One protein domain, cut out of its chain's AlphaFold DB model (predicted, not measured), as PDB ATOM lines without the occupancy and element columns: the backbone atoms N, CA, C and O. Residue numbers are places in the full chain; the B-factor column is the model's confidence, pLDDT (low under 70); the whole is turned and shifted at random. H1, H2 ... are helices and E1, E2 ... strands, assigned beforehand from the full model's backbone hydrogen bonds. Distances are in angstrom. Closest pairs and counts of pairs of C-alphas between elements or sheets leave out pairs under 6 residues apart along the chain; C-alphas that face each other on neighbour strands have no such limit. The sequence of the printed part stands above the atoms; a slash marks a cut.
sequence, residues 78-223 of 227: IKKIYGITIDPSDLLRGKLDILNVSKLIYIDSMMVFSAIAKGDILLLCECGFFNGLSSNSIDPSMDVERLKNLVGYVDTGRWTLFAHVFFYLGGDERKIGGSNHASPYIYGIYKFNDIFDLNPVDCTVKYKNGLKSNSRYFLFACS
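This is residues 78 to 223 of the 227 residues of an uncharacterized protein of Parabacteroides merdae (UniProt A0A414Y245). One strongly twisted sheet of eight strands makes the core: E2, E3 and E8 run side by side through the middle, the hairpin E4 and E5 extends it past E3, E6 and E7 extend it past one end of E8, and E1 lies beside the other end of E8. The short helix H5 bridges E5 and E6, with H3 on the same face of the sheet, while H2 only grazes the sheet and H1 and H4 lie off it. The printed part has 146 residues, with five named helices and eight named strands; along the chain come H1 and H2, then E1, then H3, then E2, then H4, then the strands E3 to E5, then H5, and last the strands E6 to E8; the neighbour strands are antiparallel, and the sheet is branched, with E8 having three neighbours, E1, E2 and E7. The class is mixed, helices and strands, with under half of the residues in named elements. The whole is compact, with a radius of gyration of the C-alphas of 14.6 A, and rounded, with spans of 39 by 37 by 30 A.

Start at H1, residues 78 to 82, which is not on the sheet and is apart from H2, residues 88 to 92. Next look for E1, residues 104 to 106, an edge strand, and for H3, residues 110 to 115, which is near E1 and lies at a height over the sheet of 7.2 A, over none of its strands. E2, residues 121 to 126, follows, and then H4, residues 144 to 150, not on the sheet; the closest C-alphas of E1 and H4, Leu 104 and Val 144, are 6.7 A apart. At E3, residues 162 to 170, find E2 antiparallel to it, with N 122 and O 166 2.8 A apart. The closest C-alphas of H2 and E3, Leu 92 and Phe 162, are 4.9 A apart. E4, residues 175 to 179, lies on the other side of E3 from E2, with N 169 and O 175 2.8 A apart. E5, residues 187 to 191, forms a hairpin with E4, with N 176 and O 190 2.9 A apart; E3 E4 E5 is a meander, each strand the antiparallel neighbour of the one before. H5, residues 192 to 195, is on the same face as H3, at a height over the sheet of 5.2 A and over none of the strands. A second meander is E6, residues 196 to 199, E7, residues 204 to 207, and E8, residues 216 to 222: look at N 197 and O 206, 2.9 A, and at N 205 and O 217, 2.8 A. E8 has E1 and E7 on one side, with N 221 and O 105 2.8 A apart, and E2 on the other, with N 123 and O 220 2.8 A apart. In H1, H2, H3 and H4 every O i to N i+4 pair is within hydrogen-bond range; H5 is too short for such a pair.

Find C-alpha 78 at (16.389, -18.665, 40.596), where H1 begins. E2 starts at C-alpha 121, (15.642, -27.655, 36.114), and runs 16.4 A. H4, the longest helix by residues, measures 10.0 A. E3, the longest strand by residues, measures 21.5 A; E4 measures 13.0 A and E5 12.7 A. E8 runs 19.8 A to C-alpha 222 at (11.309, -30.283, 37.670).

The C-alphas farthest apart, those of Asp 155 and Asp 172, are 41.3 A apart. The printed part has no cut. The long links are H2 to E1, E2 to H4 and H4 to E3. The mean pLDDT of the printed part is 77.1, and 37 residues are under 70, among them residues 131 to 141, 151 to 159, 179 to 187 and 209 to 214.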
ATOM      1  N   ILE A  78      17.659 -18.578  39.857       91.06
ATOM      2  CA  ILE A  78      16.389 -18.665  40.596       91.06
ATOM      3  C   ILE A  78      16.143 -17.366  41.376       91.06
ATOM      4  O   ILE A  78      15.095 -16.736  41.205       91.06
ATOM      5  N   LYS A  79      17.133 -16.896  42.142       89.31
ATOM      6  CA  LYS A  79      17.038 -15.635  42.892       89.31
ATOM      7  C   LYS A  79      16.796 -14.434  41.984       89.31
ATOM      8  O   LYS A  79      15.931 -13.612  42.280       89.31
ATOM      9  N   LYS A  80      17.521 -14.334  40.866       84.94
ATOM     10  CA  LYS A  80      17.422 -13.200  39.934       84.94
ATOM     11  C   LYS A  80      16.070 -13.123  39.215       84.94
ATOM     12  O   LYS A  80      15.598 -12.022  38.941       84.94
ATOM     13  N   ILE A  81      15.470 -14.268  38.885       87.12
ATOM     14  CA  ILE A  81      14.287 -14.343  38.015       87.12
ATOM     15  C   ILE A  81      12.984 -14.552  38.793       87.12
ATOM     16  O   ILE A  81      11.966 -13.944  38.454       87.12
ATOM     17  N   TYR A  82      13.007 -15.378  39.840       88.25
ATOM     18  CA  TYR A  82      11.824 -15.739  40.626       88.25
ATOM     19  C   TYR A  82      11.738 -14.978  41.953       88.25
ATOM     20  O   TYR A  82      10.656 -14.943  42.532       88.25
ATOM     21  N   GLY A  83      12.839 -14.370  42.417       88.88
ATOM     22  CA  GLY A  83      12.941 -13.717  43.731       88.88
ATOM     23  C   GLY A  83      13.188 -14.685  44.895       88.88
ATOM     24  O   GLY A  83      13.328 -14.248  46.035       88.88
ATOM     25  N   ILE A  84      13.267 -15.990  44.623       91.94
ATOM     26  CA  ILE A  84      13.392 -17.044  45.635       91.94
ATOM     27  C   ILE A  84      14.872 -17.249  45.977       91.94
ATOM     28  O   ILE A  84      15.697 -17.446  45.089       91.94
ATOM     29  N   THR A  85      15.226 -17.215  47.262       92.62
ATOM     30  CA  THR A  85      16.590 -17.524  47.714       92.62
ATOM     31  C   THR A  85      16.648 -18.975  48.185       92.62
ATOM     32  O   THR A  85      15.959 -19.330  49.133       92.62
ATOM     33  N   ILE A  86      17.478 -19.793  47.534       90.12
ATOM     34  CA  ILE A  86      17.732 -21.197  47.882       90.12
ATOM     35  C   ILE A  86      19.240 -21.426  48.029       90.12
ATOM     36  O   ILE A  86      20.023 -21.011  47.165       90.12
ATOM     37  N   ASP A  87      19.652 -22.080  49.115       90.38
ATOM     38  CA  ASP A  87      21.054 -22.434  49.330       90.38
ATOM     39  C   ASP A  87      21.516 -23.468  48.273       90.38
ATOM     40  O   ASP A  87      20.816 -24.460  48.041       90.38
ATOM     41  N   PRO A  88      22.677 -23.276  47.616       89.19
ATOM     42  CA  PRO A  88      23.188 -24.214  46.616       89.19
ATOM     43  C   PRO A  88      23.363 -25.654  47.122       89.19
ATOM     44  O   PRO A  88      23.242 -26.588  46.334       89.19
ATOM     45  N   SER A  89      23.648 -25.855  48.412       87.56
ATOM     46  CA  SER A  89      23.735 -27.188  49.022       87.56
ATOM     47  C   SER A  89      22.358 -27.817  49.230       87.56
ATOM     48  O   SER A  89      22.200 -29.018  49.034       87.56
ATOM     49  N   ASP A  90      21.337 -27.020  49.545       88.88
ATOM     50  CA  ASP A  90      19.969 -27.505  49.722       88.88
ATOM     51  C   ASP A  90      19.318 -27.900  48.390       88.88
ATOM     52  O   ASP A  90      18.605 -28.904  48.335       88.88
ATOM     53  N   LEU A  91      19.669 -27.218  47.294       87.62
ATOM     54  CA  LEU A  91      19.342 -27.667  45.938       87.62
ATOM     55  C   LEU A  91      19.958 -29.047  45.635       87.62
ATOM     56  O   LEU A  91      19.254 -29.945  45.181       87.62
ATOM     57  N   LEU A  92      21.249 -29.247  45.938       87.00
ATOM     58  CA  LEU A  92      21.939 -30.534  45.741       87.00
ATOM     59  C   LEU A  92      21.422 -31.650  46.670       87.00
ATOM     60  O   LEU A  92      21.526 -32.822  46.323       87.00
ATOM     61  N   ARG A  93      20.838 -31.308  47.824       84.88
ATOM     62  CA  ARG A  93      20.155 -32.230  48.758       84.88
ATOM     63  C   ARG A  93      18.711 -32.550  48.365       84.88
ATOM     64  O   ARG A  93      18.044 -33.313  49.063       84.88
ATOM     65  N   GLY A  94      18.189 -31.925  47.310       83.38
ATOM     66  CA  GLY A  94      16.785 -32.044  46.930       83.38
ATOM     67  C   GLY A  94      15.813 -31.471  47.964       83.38
ATOM     68  O   GLY A  94      14.746 -32.037  48.180       83.38
ATOM     69  N   LYS A  95      16.141 -30.360  48.632       86.56
ATOM     70  CA  LYS A  95      15.144 -29.560  49.367       86.56
ATOM     71  C   LYS A  95      14.463 -28.593  48.395       86.56
ATOM     72  O   LYS A  95      14.766 -27.401  48.359       86.56
ATOM     73  N   LEU A  96      13.609 -29.138  47.527       86.56
ATOM     74  CA  LEU A  96      12.983 -28.390  46.428       86.56
ATOM     75  C   LEU A  96      11.656 -27.726  46.828       86.56
ATOM     76  O   LEU A  96      11.063 -27.010  46.026       86.56
ATOM     77  N   ASP A  97      11.216 -27.912  48.071       85.06
ATOM     78  CA  ASP A  97       9.917 -27.457  48.584       85.06
ATOM     79  C   ASP A  97       9.785 -25.926  48.501       85.06
ATOM     80  O   ASP A  97       8.760 -25.395  48.082       85.06
ATOM     81  N   ILE A  98      10.885 -25.204  48.758       84.69
ATOM     82  CA  ILE A  98      10.990 -23.739  48.616       84.69
ATOM     83  C   ILE A  98      10.798 -23.236  47.168       84.69
ATOM     84  O   ILE A  98      10.593 -22.045  46.941       84.69
ATOM     85  N   LEU A  99      10.867 -24.129  46.176       86.50
ATOM     86  CA  LEU A  99      10.619 -23.847  44.758       86.50
ATOM     87  C   LEU A  99       9.179 -24.188  44.326       86.50
ATOM     88  O   LEU A  99       8.855 -24.045  43.144       86.50
ATOM     89  N   ASN A 100       8.329 -24.642  45.259       84.81
ATOM     90  CA  ASN A 100       7.004 -25.211  44.996       84.81
ATOM     91  C   ASN A 100       7.055 -26.345  43.951       84.81
ATOM     92  O   ASN A 100       6.243 -26.394  43.027       84.81
ATOM     93  N   VAL A 101       8.050 -27.232  44.068       83.25
ATOM     94  CA  VAL A 101       8.198 -28.426  43.221       83.25
ATOM     95  C   VAL A 101       7.470 -29.592  43.885       83.25
ATOM     96  O   VAL A 101       7.949 -30.141  44.871       83.25
ATOM     97  N   SER A 102       6.320 -29.979  43.335       69.88
ATOM     98  CA  SER A 102       5.497 -31.083  43.855       69.88
ATOM     99  C   SER A 102       5.900 -32.463  43.323       69.88
ATOM    100  O   SER A 102       5.653 -33.469  43.984       69.88
ATOM    101  N   LYS A 103       6.505 -32.533  42.128       82.00
ATOM    102  CA  LYS A 103       6.904 -33.782  41.459       82.00
ATOM    103  C   LYS A 103       8.197 -33.620  40.664       82.00
ATOM    104  O   LYS A 103       8.473 -32.551  40.114       82.00
ATOM    105  N   LEU A 104       8.943 -34.714  40.562       88.69
ATOM    106  CA  LEU A 104      10.018 -34.915  39.601       88.69
ATOM    107  C   LEU A 104       9.489 -35.737  38.423       88.69
ATOM    108  O   LEU A 104       8.745 -36.701  38.602       88.69
ATOM    109  N   ILE A 105       9.907 -35.362  37.219       89.12
ATOM    110  CA  ILE A 105       9.719 -36.150  36.001       89.12
ATOM    111  C   ILE A 105      10.995 -36.964  35.817       89.12
ATOM    112  O   ILE A 105      12.059 -36.374  35.616       89.12
ATOM    113  N   TYR A 106      10.919 -38.289  35.896       89.19
ATOM    114  CA  TYR A 106      12.053 -39.140  35.533       89.19
ATOM    115  C   TYR A 106      12.186 -39.188  34.006       89.19
ATOM    116  O   TYR A 106      11.212 -39.460  33.307       89.19
ATOM    117  N   ILE A 107      13.375 -38.885  33.482       87.56
ATOM    118  CA  ILE A 107      13.651 -38.883  32.045       87.56
ATOM    119  C   ILE A 107      14.334 -40.196  31.668       87.56
ATOM    120  O   ILE A 107      15.559 -40.302  31.658       87.56
ATOM    121  N   ASP A 108      13.508 -41.182  31.333       83.94
ATOM    122  CA  ASP A 108      13.931 -42.515  30.902       83.94
ATOM    123  C   ASP A 108      14.288 -42.605  29.405       83.94
ATOM    124  O   ASP A 108      14.990 -43.513  28.965       83.94
ATOM    125  N   SER A 109      13.798 -41.656  28.605       84.50
ATOM    126  CA  SER A 109      13.761 -41.749  27.150       84.50
ATOM    127  C   SER A 109      13.858 -40.376  26.486       84.50
ATOM    128  O   SER A 109      13.464 -39.345  27.037       84.50
ATOM    129  N   MET A 110      14.317 -40.350  25.229       85.00
ATOM    130  CA  MET A 110      14.346 -39.116  24.431       85.00
ATOM    131  C   MET A 110      12.941 -38.562  24.145       85.00
ATOM    132  O   MET A 110      12.807 -37.366  23.878       85.00
ATOM    133  N   MET A 111      11.899 -39.400  24.213       86.69
ATOM    134  CA  MET A 111      10.503 -38.970  24.108       86.69
ATOM    135  C   MET A 111      10.109 -38.134  25.330       86.69
ATOM    136  O   MET A 111       9.691 -36.991  25.160       86.69
ATOM    137  N   VAL A 112      10.335 -38.650  26.546       87.88
ATOM    138  CA  VAL A 112      10.081 -37.908  27.791       87.88
ATOM    139  C   VAL A 112      10.950 -36.653  27.867       87.88
ATOM    140  O   VAL A 112      10.427 -35.582  28.168       87.88
ATOM    141  N   PHE A 113      12.233 -36.726  27.482       87.88
ATOM    142  CA  PHE A 113      13.102 -35.541  27.404       87.88
ATOM    143  C   PHE A 113      12.485 -34.455  26.510       87.88
ATOM    144  O   PHE A 113      12.515 -33.275  26.842       87.88
ATOM    145  N   SER A 114      11.905 -34.835  25.370       84.94
ATOM    146  CA  SER A 114      11.330 -33.876  24.416       84.94
ATOM    147  C   SER A 114      10.000 -33.266  24.885       84.94
ATOM    148  O   SER A 114       9.548 -32.296  24.282       84.94
ATOM    149  N   ALA A 115       9.395 -33.794  25.956       87.25
ATOM    150  CA  ALA A 115       8.152 -33.299  26.550       87.25
ATOM    151  C   ALA A 115       8.360 -32.346  27.749       87.25
ATOM    152  O   ALA A 115       7.391 -31.749  28.226       87.25
ATOM    153  N   ILE A 116       9.592 -32.186  28.254       89.12
ATOM    154  CA  ILE A 116       9.881 -31.269  29.371       89.12
ATOM    155  C   ILE A 116       9.822 -29.800  28.919       89.12
ATOM    156  O   ILE A 116      10.087 -29.471  27.759       89.12
ATOM    157  N   ALA A 117       9.479 -28.892  29.831       89.31
ATOM    158  CA  ALA A 117       9.256 -27.495  29.485       89.31
ATOM    159  C   ALA A 117      10.566 -26.696  29.466       89.31
ATOM    160  O   ALA A 117      11.446 -26.847  30.315       89.31
ATOM    161  N   LYS A 118      10.682 -25.768  28.511       89.69
ATOM    162  CA  LYS A 118      11.758 -24.769  28.506       89.69
ATOM    163  C   LYS A 118      11.749 -23.999  29.837       89.69
ATOM    164  O   LYS A 118      10.708 -23.492  30.252       89.69
ATOM    165  N   GLY A 119      12.905 -23.917  30.491       89.50
ATOM    166  CA  GLY A 119      13.088 -23.332  31.822       89.50
ATOM    167  C   GLY A 119      13.033 -24.331  32.985       89.50
ATOM    168  O   GLY A 119      13.332 -23.927  34.107       89.50
ATOM    169  N   ASP A 120      12.708 -25.605  32.742       92.50
ATOM    170  CA  ASP A 120      12.778 -26.653  33.767       92.50
ATOM    171  C   ASP A 120      14.223 -26.880  34.246       92.50
ATOM    172  O   ASP A 120      15.194 -26.719  33.493       92.50
ATOM    173  N   ILE A 121      14.365 -27.264  35.515       93.06
ATOM    174  CA  ILE A 121      15.642 -27.655  36.114       93.06
ATOM    175  C   ILE A 121      15.869 -29.135  35.812       93.06
ATOM    176  O   ILE A 121      15.035 -29.967  36.157       93.06
ATOM    177  N   LEU A 122      17.012 -29.464  35.215       92.25
ATOM    178  CA  LEU A 122      17.511 -30.831  35.090       92.25
ATOM    179  C   LEU A 122      18.361 -31.182  36.312       92.25
ATOM    180  O   LEU A 122      19.196 -30.379  36.731       92.25
ATOM    181  N   LEU A 123      18.183 -32.386  36.846       91.50
ATOM    182  CA  LEU A 123      18.824 -32.894  38.058       91.50
ATOM    183  C   LEU A 123      19.424 -34.276  37.756       91.50
ATOM    184  O   LEU A 123      18.705 -35.165  37.304       91.50
ATOM    185  N   LEU A 124      20.722 -34.481  38.002       88.31
ATOM    186  CA  LEU A 124      21.369 -35.789  37.828       88.31
ATOM    187  C   LEU A 124      21.658 -36.430  39.184       88.31
ATOM    188  O   LEU A 124      22.478 -35.920  39.947       88.31
ATOM    189  N   CYS A 125      21.017 -37.564  39.458       86.69
ATOM    190  CA  CYS A 125      21.239 -38.385  40.649       86.69
ATOM    191  C   CYS A 125      22.157 -39.561  40.286       86.69
ATOM    192  O   CYS A 125      21.889 -40.266  39.317       86.69
ATOM    193  N   GLU A 126      23.256 -39.780  41.007       83.44
ATOM    194  CA  GLU A 126      24.211 -40.844  40.662       83.44
ATOM    195  C   GLU A 126      23.619 -42.237  40.936       83.44
ATOM    196  O   GLU A 126      23.115 -42.509  42.025       83.44
ATOM    197  N   CYS A 127      23.707 -43.162  39.973       78.12
ATOM    198  CA  CYS A 127      23.129 -44.507  40.118       78.12
ATOM    199  C   CYS A 127      23.737 -45.292  41.297       78.12
ATOM    200  O   CYS A 127      23.090 -46.176  41.852       78.12
ATOM    201  N   GLY A 128      24.957 -44.941  41.724       71.56
ATOM    202  CA  GLY A 128      25.610 -45.483  42.919       71.56
ATOM    203  C   GLY A 128      24.937 -45.121  44.252       71.56
ATOM    204  O   GLY A 128      25.394 -45.589  45.294       71.56
ATOM    205  N   PHE A 129      23.877 -44.305  44.250       72.81
ATOM    206  CA  PHE A 129      23.020 -44.082  45.418       72.81
ATOM    207  C   PHE A 129      21.876 -45.106  45.548       72.81
ATOM    208  O   PHE A 129      21.275 -45.206  46.610       72.81
ATOM    209  N   PHE A 130      21.572 -45.890  44.508       71.06
ATOM    210  CA  PHE A 130      20.347 -46.701  44.435       71.06
ATOM    211  C   PHE A 130      20.508 -48.167  44.891       71.06
ATOM    212  O   PHE A 130      19.606 -48.966  44.668       71.06
ATOM    213  N   ASN A 131      21.644 -48.544  45.499       58.66
ATOM    214  CA  ASN A 131      21.885 -49.828  46.193       58.66
ATOM    215  C   ASN A 131      21.203 -51.086  45.591       58.66
ATOM    216  O   ASN A 131      20.581 -51.873  46.299       58.66
ATOM    217  N   GLY A 132      21.348 -51.303  44.279       55.12
ATOM    218  CA  GLY A 132      20.846 -52.505  43.594       55.12
ATOM    219  C   GLY A 132      19.418 -52.419  43.039       55.12
ATOM    220  O   GLY A 132      18.966 -53.373  42.408       55.12
ATOM    221  N   LEU A 133      18.724 -51.289  43.197       59.66
ATOM    222  CA  LEU A 133      17.473 -51.019  42.489       59.66
ATOM    223  C   LEU A 133      17.717 -50.941  40.972       59.66
ATOM    224  O   LEU A 133      18.618 -50.244  40.500       59.66
ATOM    225  N   SER A 134      16.890 -51.649  40.202       58.78
ATOM    226  CA  SER A 134      16.866 -51.526  38.739       58.78
ATOM    227  C   SER A 134      16.149 -50.243  38.313       58.78
ATOM    228  O   SER A 134      15.257 -49.762  39.014       58.78
ATOM    229  N   SER A 135      16.475 -49.719  37.132       58.62
ATOM    230  CA  SER A 135      15.777 -48.579  36.515       58.62
ATOM    231  C   SER A 135      14.256 -48.754  36.469       58.62
ATOM    232  O   SER A 135      13.520 -47.802  36.711       58.62
ATOM    233  N   ASN A 136      13.788 -49.990  36.274       57.31
ATOM    234  CA  ASN A 136      12.373 -50.374  36.244       57.31
ATOM    235  C   ASN A 136      11.629 -50.179  37.583       57.31
ATOM    236  O   ASN A 136      10.413 -50.338  37.629       57.31
ATOM    237  N   SER A 137      12.338 -49.872  38.675       61.41
ATOM    238  CA  SER A 137      11.741 -49.541  39.981       61.41
ATOM    239  C   SER A 137      11.604 -48.033  40.237       61.41
ATOM    240  O   SER A 137      11.046 -47.631  41.260       61.41
ATOM    241  N   ILE A 138      12.076 -47.190  39.311       65.12
ATOM    242  CA  ILE A 138      11.916 -45.737  39.378       65.12
ATOM    243  C   ILE A 138      10.584 -45.360  38.723       65.12
ATOM    244  O   ILE A 138      10.406 -45.474  37.514       65.12
ATOM    245  N   ASP A 139       9.644 -44.903  39.548       64.19
ATOM    246  CA  ASP A 139       8.353 -44.369  39.110       64.19
ATOM    247  C   ASP A 139       8.545 -43.142  38.188       64.19
ATOM    248  O   ASP A 139       9.244 -42.204  38.588       64.19
ATOM    249  N   PRO A 140       7.918 -43.094  36.994       59.59
ATOM    250  CA  PRO A 140       7.972 -41.931  36.106       59.59
ATOM    251  C   PRO A 140       7.493 -40.618  36.748       59.59
ATOM    252  O   PRO A 140       7.907 -39.537  36.322       59.59
ATOM    253  N   SER A 141       6.633 -40.703  37.771       62.56
ATOM    254  CA  SER A 141       6.082 -39.565  38.511       62.56
ATOM    255  C   SER A 141       6.394 -39.657  40.008       62.56
ATOM    256  O   SER A 141       5.537 -39.952  40.841       62.56
ATOM    257  N   MET A 142       7.647 -39.382  40.362       71.06
ATOM    258  CA  MET A 142       8.144 -39.507  41.730       71.06
ATOM    259  C   MET A 142       8.183 -38.149  42.440       71.06
ATOM    260  O   MET A 142       8.680 -37.168  41.891       71.06
ATOM    261  N   ASP A 143       7.692 -38.071  43.674       71.06
ATOM    262  CA  ASP A 143       7.987 -36.936  44.551       71.06
ATOM    263  C   ASP A 143       9.419 -37.031  45.123       71.06
ATOM    264  O   ASP A 143      10.100 -38.060  45.045       71.06
ATOM    265  N   VAL A 144       9.917 -35.926  45.678       68.50
ATOM    266  CA  VAL A 144      11.316 -35.836  46.130       68.50
ATOM    267  C   VAL A 144      11.565 -36.636  47.420       68.50
ATOM    268  O   VAL A 144      12.702 -37.015  47.699       68.50
ATOM    269  N   GLU A 145      10.529 -36.904  48.215       73.25
ATOM    270  CA  GLU A 145      10.625 -37.654  49.468       73.25
ATOM    271  C   GLU A 145      10.760 -39.156  49.193       73.25
ATOM    272  O   GLU A 145      11.695 -39.799  49.674       73.25
ATOM    273  N   ARG A 146       9.925 -39.695  48.301       74.62
ATOM    274  CA  ARG A 146      10.030 -41.059  47.778       74.62
ATOM    275  C   ARG A 146      11.384 -41.307  47.113       74.62
ATOM    276  O   ARG A 146      11.974 -42.360  47.346       74.62
ATOM    277  N   LEU A 147      11.926 -40.331  46.374       76.69
ATOM    278  CA  LEU A 147      13.285 -40.420  45.830       76.69
ATOM    279  C   LEU A 147      14.350 -40.532  46.937       76.69
ATOM    280  O   LEU A 147      15.198 -41.420  46.867       76.69
ATOM    281  N   LYS A 148      14.302 -39.677  47.971       72.62
ATOM    282  CA  LYS A 148      15.233 -39.729  49.122       72.62
ATOM    283  C   LYS A 148      15.166 -41.070  49.860       72.62
ATOM    284  O   LYS A 148      16.205 -41.609  50.244       72.62
ATOM    285  N   ASN A 149      13.966 -41.623  50.015       73.38
ATOM    286  CA  ASN A 149      13.755 -42.915  50.664       73.38
ATOM    287  C   ASN A 149      14.355 -44.070  49.841       73.38
ATOM    288  O   ASN A 149      15.022 -44.934  50.406       73.38
ATOM    289  N   LEU A 150      14.207 -44.057  48.509       70.56
ATOM    290  CA  LEU A 150      14.775 -45.088  47.624       70.56
ATOM    291  C   LEU A 150      16.310 -45.109  47.599       70.56
ATOM    292  O   LEU A 150      16.898 -46.173  47.426       70.56
ATOM    293  N   VAL A 151      16.970 -43.963  47.782       66.94
ATOM    294  CA  VAL A 151      18.442 -43.873  47.761       66.94
ATOM    295  C   VAL A 151      19.111 -44.059  49.134       66.94
ATOM    296  O   VAL A 151      20.293 -43.752  49.297       66.94
ATOM    297  N   GLY A 152      18.369 -44.504  50.156       55.66
ATOM    298  CA  GLY A 152      18.913 -44.711  51.506       55.66
ATOM    299  C   GLY A 152      19.472 -43.432  52.145       55.66
ATOM    300  O   GLY A 152      20.450 -43.472  52.898       55.66
ATOM    301  N   TYR A 153      18.894 -42.272  51.819       58.75
ATOM    302  CA  TYR A 153      19.438 -40.972  52.229       58.75
ATOM    303  C   TYR A 153      19.352 -40.724  53.743       58.75
ATOM    304  O   TYR A 153      20.088 -39.898  54.277       58.75
ATOM    305  N   VAL A 154      18.459 -41.446  54.427       50.19
ATOM    306  CA  VAL A 154      18.221 -41.338  55.873       50.19
ATOM    307  C   VAL A 154      19.396 -41.904  56.688       50.19
ATOM    308  O   VAL A 154      19.772 -41.302  57.690       50.19
ATOM    309  N   ASP A 155      20.037 -42.983  56.219       46.72
ATOM    310  CA  ASP A 155      21.029 -43.740  57.006       46.72
ATOM    311  C   ASP A 155      22.489 -43.559  56.550       46.72
ATOM    312  O   ASP A 155      23.424 -43.851  57.293       46.72
ATOM    313  N   THR A 156      22.731 -43.093  55.321       49.31
ATOM    314  CA  THR A 156      24.085 -43.122  54.721       49.31
ATOM    315  C   THR A 156      24.985 -41.938  55.084       49.31
ATOM    316  O   THR A 156      26.155 -41.927  54.695       49.31
ATOM    317  N   GLY A 157      24.465 -40.911  55.765       53.94
ATOM    318  CA  GLY A 157      25.208 -39.679  56.071       53.94
ATOM    319  C   GLY A 157      25.697 -38.908  54.833       53.94
ATOM    320  O   GLY A 157      26.568 -38.043  54.942       53.94
ATOM    321  N   ARG A 158      25.177 -39.226  53.638       59.09
ATOM    322  CA  ARG A 158      25.541 -38.574  52.375       59.09
ATOM    323  C   ARG A 158      24.778 -37.257  52.238       59.09
ATOM    324  O   ARG A 158      23.557 -37.217  52.298       59.09
ATOM    325  N   TRP A 159      25.512 -36.165  52.031       67.00
ATOM    326  CA  TRP A 159      24.954 -34.805  52.016       67.00
ATOM    327  C   TRP A 159      24.599 -34.274  50.620       67.00
ATOM    328  O   TRP A 159      24.178 -33.121  50.528       67.00
ATOM    329  N   THR A 160      24.754 -35.081  49.566       76.62
ATOM    330  CA  THR A 160      24.496 -34.712  48.163       76.62
ATOM    331  C   THR A 160      23.652 -35.793  47.480       76.62
ATOM    332  O   THR A 160      24.087 -36.938  47.404       76.62
ATOM    333  N   LEU A 161      22.468 -35.421  46.976       81.69
ATOM    334  CA  LEU A 161      21.530 -36.279  46.238       81.69
ATOM    335  C   LEU A 161      21.748 -36.129  44.731       81.69
ATOM    336  O   LEU A 161      21.913 -37.106  44.005       81.69
ATOM    337  N   PHE A 162      21.797 -34.883  44.267       85.75
ATOM    338  CA  PHE A 162      22.065 -34.552  42.877       85.75
ATOM    339  C   PHE A 162      23.532 -34.164  42.718       85.75
ATOM    340  O   PHE A 162      24.003 -33.234  43.366       85.75
ATOM    341  N   ALA A 163      24.256 -34.865  41.847       80.94
ATOM    342  CA  ALA A 163      25.644 -34.551  41.517       80.94
ATOM    343  C   ALA A 163      25.748 -33.289  40.644       80.94
ATOM    344  O   ALA A 163      26.684 -32.500  40.787       80.94
ATOM    345  N   HIS A 164      24.770 -33.084  39.753       84.75
ATOM    346  CA  HIS A 164      24.745 -31.966  38.811       84.75
ATOM    347  C   HIS A 164      23.330 -31.415  38.617       84.75
ATOM    348  O   HIS A 164      22.352 -32.161  38.682       84.75
ATOM    349  N   VAL A 165      23.239 -30.109  38.345       88.62
ATOM    350  CA  VAL A 165      21.980 -29.399  38.081       88.62
ATOM    351  C   VAL A 165      22.131 -28.391  36.934       88.62
ATOM    352  O   VAL A 165      23.129 -27.674  36.858       88.62
ATOM    353  N   PHE A 166      21.149 -28.318  36.037       89.69
ATOM    354  CA  PHE A 166      21.169 -27.450  34.848       89.69
ATOM    355  C   PHE A 166      19.791 -26.840  34.593       89.69
ATOM    356  O   PHE A 166      18.802 -27.301  35.152       89.69
ATOM    357  N   PHE A 167      19.700 -25.861  33.693       92.06
ATOM    358  CA  PHE A 167      18.421 -25.487  33.081       92.06
ATOM    359  C   PHE A 167      18.295 -26.088  31.687       92.06
ATOM    360  O   PHE A 167      19.244 -26.024  30.901       92.06
ATOM    361  N   TYR A 168      17.112 -26.595  31.347       92.44
ATOM    362  CA  TYR A 168      16.754 -26.904  29.969       92.44
ATOM    363  C   TYR A 168      16.315 -25.632  29.231       92.44
ATOM    364  O   TYR A 168      15.433 -24.900  29.677       92.44
ATOM    365  N   LEU A 169      16.934 -25.351  28.084       88.88
ATOM    366  CA  LEU A 169      16.734 -24.127  27.298       88.88
ATOM    367  C   LEU A 169      15.905 -24.350  26.020       88.88
ATOM    368  O   LEU A 169      15.596 -23.382  25.315       88.88
ATOM    369  N   GLY A 170      15.503 -25.594  25.740       87.38
ATOM    370  CA  GLY A 170      14.675 -25.957  24.588       87.38
ATOM    371  C   GLY A 170      15.437 -26.154  23.270       87.38
ATOM    372  O   GLY A 170      16.672 -26.166  23.224       87.38
ATOM    373  N   GLY A 171      14.659 -26.273  22.191       79.94
ATOM    374  CA  GLY A 171      15.121 -26.437  20.809       79.94
ATOM    375  C   GLY A 171      15.489 -27.876  20.432       79.94
ATOM    376  O   GLY A 171      15.755 -28.707  21.297       79.94
ATOM    377  N   ASP A 172      15.551 -28.150  19.128       72.94
ATOM    378  CA  ASP A 172      15.771 -29.498  18.564       72.94
ATOM    379  C   ASP A 172      17.117 -30.111  18.985       72.94
ATOM    380  O   ASP A 172      17.239 -31.310  19.243       72.94
ATOM    381  N   GLU A 173      18.127 -29.251  19.142       73.50
ATOM    382  CA  GLU A 173      19.458 -29.594  19.655       73.50
ATOM    383  C   GLU A 173      19.478 -29.878  21.171       73.50
ATOM    384  O   GLU A 173      20.532 -30.193  21.721       73.50
ATOM    385  N   ARG A 174      18.330 -29.740  21.850       83.25
ATOM    386  CA  ARG A 174      18.116 -29.948  23.290       83.25
ATOM    387  C   ARG A 174      19.148 -29.201  24.131       83.25
ATOM    388  O   ARG A 174      20.029 -29.798  24.751       83.25
ATOM    389  N   LYS A 175      19.067 -27.869  24.113       86.19
ATOM    390  CA  LYS A 175      20.073 -27.013  24.753       86.19
ATOM    391  C   LYS A 175      19.945 -27.045  26.271       86.19
ATOM    392  O   LYS A 175      18.843 -26.927  26.803       86.19
ATOM    393  N   ILE A 176      21.074 -27.149  26.965       85.69
ATOM    394  CA  ILE A 176      21.170 -27.049  28.425       85.69
ATOM    395  C   ILE A 176      22.133 -25.928  28.815       85.69
ATOM    396  O   ILE A 176      23.144 -25.720  28.144       85.69
ATOM    397  N   GLY A 177      21.819 -25.201  29.887       80.00
ATOM    398  CA  GLY A 177      22.629 -24.096  30.404       80.00
ATOM    399  C   GLY A 177      23.106 -24.348  31.829       80.00
ATOM    400  O   GLY A 177      22.301 -24.675  32.704       80.00
ATOM    401  N   GLY A 178      24.407 -24.172  32.078       74.75
ATOM    402  CA  GLY A 178      24.990 -24.331  33.412       74.75
ATOM    403  C   GLY A 178      26.508 -24.520  33.418       74.75
ATOM    404  O   GLY A 178      27.221 -23.988  32.564       74.75
ATOM    405  N   SER A 179      26.989 -25.267  34.414       68.19
ATOM    406  CA  SER A 179      28.407 -25.543  34.683       68.19
ATOM    407  C   SER A 179      28.630 -27.048  34.818       68.19
ATOM    408  O   SER A 179      27.900 -27.702  35.561       68.19
ATOM    409  N   ASN A 180      29.638 -27.594  34.138       54.44
ATOM    410  CA  ASN A 180      30.136 -28.951  34.381       54.44
ATOM    411  C   ASN A 180      31.440 -28.892  35.191       54.44
ATOM    412  O   ASN A 180      32.368 -28.161  34.844       54.44
ATOM    413  N   HIS A 181      31.534 -29.710  36.242       53.12
ATOM    414  CA  HIS A 181      32.782 -30.019  36.949       53.12
ATOM    415  C   HIS A 181      33.069 -31.527  36.789       53.12
ATOM    416  O   HIS A 181      32.128 -32.310  36.812       53.12
ATOM    417  N   ALA A 182      34.310 -31.999  36.636       42.88
ATOM    418  CA  ALA A 182      35.588 -31.290  36.735       42.88
ATOM    419  C   ALA A 182      36.479 -31.492  35.491       42.88
ATOM    420  O   ALA A 182      36.757 -32.619  35.099       42.88
ATOM    421  N   SER A 183      37.025 -30.380  34.986       39.22
ATOM    422  CA  SER A 183      38.017 -30.273  33.904       39.22
ATOM    423  C   SER A 183      37.604 -30.763  32.490       39.22
ATOM    424  O   SER A 183      37.328 -31.945  32.303       39.22
ATOM    425  N   PRO A 184      37.652 -29.889  31.461       43.38
ATOM    426  CA  PRO A 184      37.816 -28.444  31.571       43.38
ATOM    427  C   PRO A 184      36.576 -27.862  32.259       43.38
ATOM    428  O   PRO A 184      35.481 -28.405  32.146       43.38
ATOM    429  N   TYR A 185      36.730 -26.761  32.992       53.16
ATOM    430  CA  TYR A 185      35.604 -26.086  33.642       53.16
ATOM    431  C   TYR A 185      34.772 -25.345  32.589       53.16
ATOM    432  O   TYR A 185      34.943 -24.140  32.385       53.16
ATOM    433  N   ILE A 186      33.941 -26.077  31.843       57.50
ATOM    434  CA  ILE A 186      33.149 -25.502  30.761       57.50
ATOM    435  C   ILE A 186      31.818 -25.002  31.333       57.50
ATOM    436  O   ILE A 186      30.984 -25.765  31.821       57.50
ATOM    437  N   TYR A 187      31.670 -23.681  31.256       68.56
ATOM    438  CA  TYR A 187      30.459 -22.925  31.548       68.56
ATOM    439  C   TYR A 187      29.860 -22.436  30.245       68.56
ATOM    440  O   TYR A 187      30.573 -21.824  29.439       68.56
ATOM    441  N   GLY A 188      28.565 -22.639  30.042       73.12
ATOM    442  CA  GLY A 188      27.989 -22.310  28.755       73.12
ATOM    443  C   GLY A 188      26.621 -22.903  28.500       73.12
ATOM    444  O   GLY A 188      25.895 -23.305  29.411       73.12
ATOM    445  N   ILE A 189      26.315 -22.923  27.208       79.25
ATOM    446  CA  ILE A 189      25.150 -23.571  26.632       79.25
ATOM    447  C   ILE A 189      25.657 -24.677  25.725       79.25
ATOM    448  O   ILE A 189      26.537 -24.446  24.895       79.25
ATOM    449  N   TYR A 190      25.093 -25.861  25.899       79.75
ATOM    450  CA  TYR A 190      25.530 -27.088  25.249       79.75
ATOM    451  C   TYR A 190      24.339 -27.798  24.642       79.75
ATOM    452  O   TYR A 190      23.237 -27.709  25.183       79.75
ATOM    453  N   LYS A 191      24.559 -28.555  23.572       85.06
ATOM    454  CA  LYS A 191      23.598 -29.577  23.161       85.06
ATOM    455  C   LYS A 191      23.696 -30.713  24.173       85.06
ATOM    456  O   LYS A 191      24.804 -31.119  24.521       85.06
ATOM    457  N   PHE A 192      22.567 -31.231  24.646       84.25
ATOM    458  CA  PHE A 192      22.559 -32.336  25.610       84.25
ATOM    459  C   PHE A 192      23.397 -33.528  25.106       84.25
ATOM    460  O   PHE A 192      24.278 -34.016  25.814       84.25
ATOM    461  N   ASN A 193      23.211 -33.883  23.830       84.00
ATOM    462  CA  ASN A 193      23.922 -34.965  23.147       84.00
ATOM    463  C   ASN A 193      25.431 -34.715  22.934       84.00
ATOM    464  O   ASN A 193      26.123 -35.644  22.522       84.00
ATOM    465  N   ASP A 194      25.964 -33.513  23.179       80.31
ATOM    466  CA  ASP A 194      27.415 -33.259  23.103       80.31
ATOM    467  C   ASP A 194      28.121 -33.614  24.427       80.31
ATOM    468  O   ASP A 194      29.327 -33.853  24.442       80.31
ATOM    469  N   ILE A 195      27.375 -33.669  25.540       78.00
ATOM    470  CA  ILE A 195      27.894 -33.981  26.883       78.00
ATOM    471  C   ILE A 195      27.504 -35.392  27.318       78.00
ATOM    472  O   ILE A 195      28.326 -36.096  27.907       78.00
ATOM    473  N   PHE A 196      26.257 -35.785  27.063       82.56
ATOM    474  CA  PHE A 196      25.650 -36.989  27.613       82.56
ATOM    475  C   PHE A 196      25.268 -37.986  26.515       82.56
ATOM    476  O   PHE A 196      24.777 -37.604  25.452       82.56
ATOM    477  N   ASP A 197      25.450 -39.270  26.812       84.62
ATOM    478  CA  ASP A 197      24.771 -40.378  26.144       84.62
ATOM    479  C   ASP A 197      23.650 -40.877  27.060       84.62
ATOM    480  O   ASP A 197      23.908 -41.214  28.217       84.62
ATOM    481  N   LEU A 198      22.415 -40.932  26.550       84.31
ATOM    482  CA  LEU A 198      21.304 -41.631  27.199       84.31
ATOM    483  C   LEU A 198      21.339 -43.101  26.763       84.31
ATOM    484  O   LEU A 198      21.214 -43.398  25.576       84.31
ATOM    485  N   ASN A 199      21.500 -44.014  27.717       81.12
ATOM    486  CA  ASN A 199      21.426 -45.448  27.486       81.12
ATOM    487  C   ASN A 199      19.951 -45.900  27.516       81.12
ATOM    488  O   ASN A 199      19.325 -45.827  28.573       81.12
ATOM    489  N   PRO A 200      19.385 -46.405  26.404       74.25
ATOM    490  CA  PRO A 200      17.980 -46.808  26.348       74.25
ATOM    491  C   PRO A 200      17.681 -48.134  27.068       74.25
ATOM    492  O   PRO A 200      16.517 -48.499  27.179       74.25
ATOM    493  N   VAL A 201      18.699 -48.886  27.516       73.12
ATOM    494  CA  VAL A 201      18.514 -50.207  28.150       73.12
ATOM    495  C   VAL A 201      18.327 -50.099  29.663       73.12
ATOM    496  O   VAL A 201      17.498 -50.800  30.234       73.12
ATOM    497  N   ASP A 202      19.108 -49.238  30.318       72.06
ATOM    498  CA  ASP A 202      19.012 -48.981  31.762       72.06
ATOM    499  C   ASP A 202      18.448 -47.589  32.084       72.06
ATOM    500  O   ASP A 202      18.376 -47.216  33.252       72.06
ATOM    501  N   CYS A 203      18.026 -46.831  31.066       77.12
ATOM    502  CA  CYS A 203      17.439 -45.497  31.192       77.12
ATOM    503  C   CYS A 203      18.327 -44.501  31.974       77.12
ATOM    504  O   CYS A 203      17.842 -43.546  32.579       77.12
ATOM    505  N   THR A 204      19.648 -44.720  31.966       83.00
ATOM    506  CA  THR A 204      20.635 -43.837  32.603       83.00
ATOM    507  C   THR A 204      21.319 -42.925  31.592       83.00
ATOM    508  O   THR A 204      21.405 -43.227  30.404       83.00
ATOM    509  N   VAL A 205      21.878 -41.816  32.073       84.69
ATOM    510  CA  VAL A 205      22.788 -40.965  31.304       84.69
ATOM    511  C   VAL A 205      24.230 -41.164  31.765       84.69
ATOM    512  O   VAL A 205      24.504 -41.299  32.961       84.69
ATOM    513  N   LYS A 206      25.172 -41.148  30.820       84.81
ATOM    514  CA  LYS A 206      26.619 -41.169  31.080       84.81
ATOM    515  C   LYS A 206      27.295 -39.993  30.376       84.81
ATOM    516  O   LYS A 206      26.870 -39.586  29.299       84.81
ATOM    517  N   TYR A 207      28.363 -39.458  30.964       78.81
ATOM    518  CA  TYR A 207      29.234 -38.495  30.286       78.81
ATOM    519  C   TYR A 207      29.959 -39.123  29.088       78.81
ATOM    520  O   TYR A 207      30.479 -40.239  29.174       78.81
ATOM    521  N   LYS A 208      30.057 -38.363  27.994       76.69
ATOM    522  CA  LYS A 208      30.845 -38.727  26.812       76.69
ATOM    523  C   LYS A 208      32.343 -38.799  27.111       76.69
ATOM    524  O   LYS A 208      32.874 -38.099  27.977       76.69
ATOM    525  N   ASN A 209      33.021 -39.681  26.373       53.22
ATOM    526  CA  ASN A 209      34.434 -40.016  26.563       53.22
ATOM    527  C   ASN A 209      35.331 -38.765  26.634       53.22
ATOM    528  O   ASN A 209      35.304 -37.914  25.750       53.22
ATOM    529  N   GLY A 210      36.157 -38.693  27.682       51.94
ATOM    530  CA  GLY A 210      37.088 -37.588  27.947       51.94
ATOM    531  C   GLY A 210      36.834 -36.880  29.282       51.94
ATOM    532  O   GLY A 210      37.786 -36.498  29.957       51.94
ATOM    533  N   LEU A 211      35.577 -36.807  29.736       54.25
ATOM    534  CA  LEU A 211      35.174 -36.118  30.974       54.25
ATOM    535  C   LEU A 211      35.187 -37.025  32.228       54.25
ATOM    536  O   LEU A 211      34.326 -36.903  33.090       54.25
ATOM    537  N   LYS A 212      36.178 -37.932  32.304       47.06
ATOM    538  CA  LYS A 212      36.660 -38.783  33.430       47.06
ATOM    539  C   LYS A 212      35.695 -39.517  34.388       47.06
ATOM    540  O   LYS A 212      36.173 -40.393  35.106       47.06
ATOM    541  N   SER A 213      34.395 -39.247  34.412       54.88
ATOM    542  CA  SER A 213      33.426 -39.976  35.233       54.88
ATOM    543  C   SER A 213      32.955 -41.239  34.512       54.88
ATOM    544  O   SER A 213      32.351 -41.171  33.441       54.88
ATOM    545  N   ASN A 214      33.217 -42.408  35.103       61.78
ATOM    546  CA  ASN A 214      32.587 -43.661  34.674       61.78
ATOM    547  C   ASN A 214      31.179 -43.845  35.267       61.78
ATOM    548  O   ASN A 214      30.518 -44.833  34.943       61.78
ATOM    549  N   SER A 215      30.718 -42.913  36.106       73.75
ATOM    550  CA  SER A 215      29.412 -42.973  36.750       73.75
ATOM    551  C   SER A 215      28.274 -42.848  35.741       73.75
ATOM    552  O   SER A 215      28.326 -42.065  34.789       73.75
ATOM    553  N   ARG A 216      27.224 -43.631  35.990       82.75
ATOM    554  CA  ARG A 216      25.898 -43.470  35.388       82.75
ATOM    555  C   ARG A 216      25.042 -42.619  36.320       82.75
ATOM    556  O   ARG A 216      25.224 -42.670  37.540       82.75
ATOM    557  N   TYR A 217      24.098 -41.885  35.752       85.88
ATOM    558  CA  TYR A 217      23.161 -41.051  36.493       85.88
ATOM    559  C   TYR A 217      21.731 -41.309  36.022       85.88
ATOM    560  O   TYR A 217      21.491 -41.498  34.832       85.88
ATOM    561  N   PHE A 218      20.775 -41.244  36.938       87.81
ATOM    562  CA  PHE A 218      19.374 -41.056  36.596       87.81
ATOM    563  C   PHE A 218      19.115 -39.563  36.395       87.81
ATOM    564  O   PHE A 218      19.529 -38.734  37.215       87.81
ATOM    565  N   LEU A 219      18.462 -39.223  35.287       90.12
ATOM    566  CA  LEU A 219      18.136 -37.851  34.923       90.12
ATOM    567  C   LEU A 219      16.688 -37.545  35.311       90.12
ATOM    568  O   LEU A 219      15.768 -38.241  34.892       90.12
ATOM    569  N   PHE A 220      16.485 -36.471  36.064       91.38
ATOM    570  CA  PHE A 220      15.165 -35.963  36.426       91.38
ATOM    571  C   PHE A 220      14.993 -34.522  35.935       91.38
ATOM    572  O   PHE A 220      15.975 -33.792  35.781       91.38
ATOM    573  N   ALA A 221      13.748 -34.092  35.743       92.44
ATOM    574  CA  ALA A 221      13.382 -32.692  35.548       92.44
ATOM    575  C   ALA A 221      12.360 -32.221  36.587       92.44
ATOM    576  O   ALA A 221      11.534 -33.005  37.061       92.44
ATOM    577  N   CYS A 222      12.373 -30.927  36.907       92.00
ATOM    578  CA  CYS A 222      11.309 -30.283  37.670       92.00
ATOM    579  C   CYS A 222      11.046 -28.834  37.235       92.00
ATOM    580  O   CYS A 222      11.930 -28.131  36.742       92.00
ATOM    581  N   SER A 223       9.811 -28.382  37.451       89.56
ATOM    582  CA  SER A 223       9.339 -27.038  37.108       89.56
ATOM    583  C   SER A 223       9.083 -26.216  38.375       89.56
ATOM    584  O   SER A 223       8.371 -26.666  39.271       89.56
TER     585      SER A 223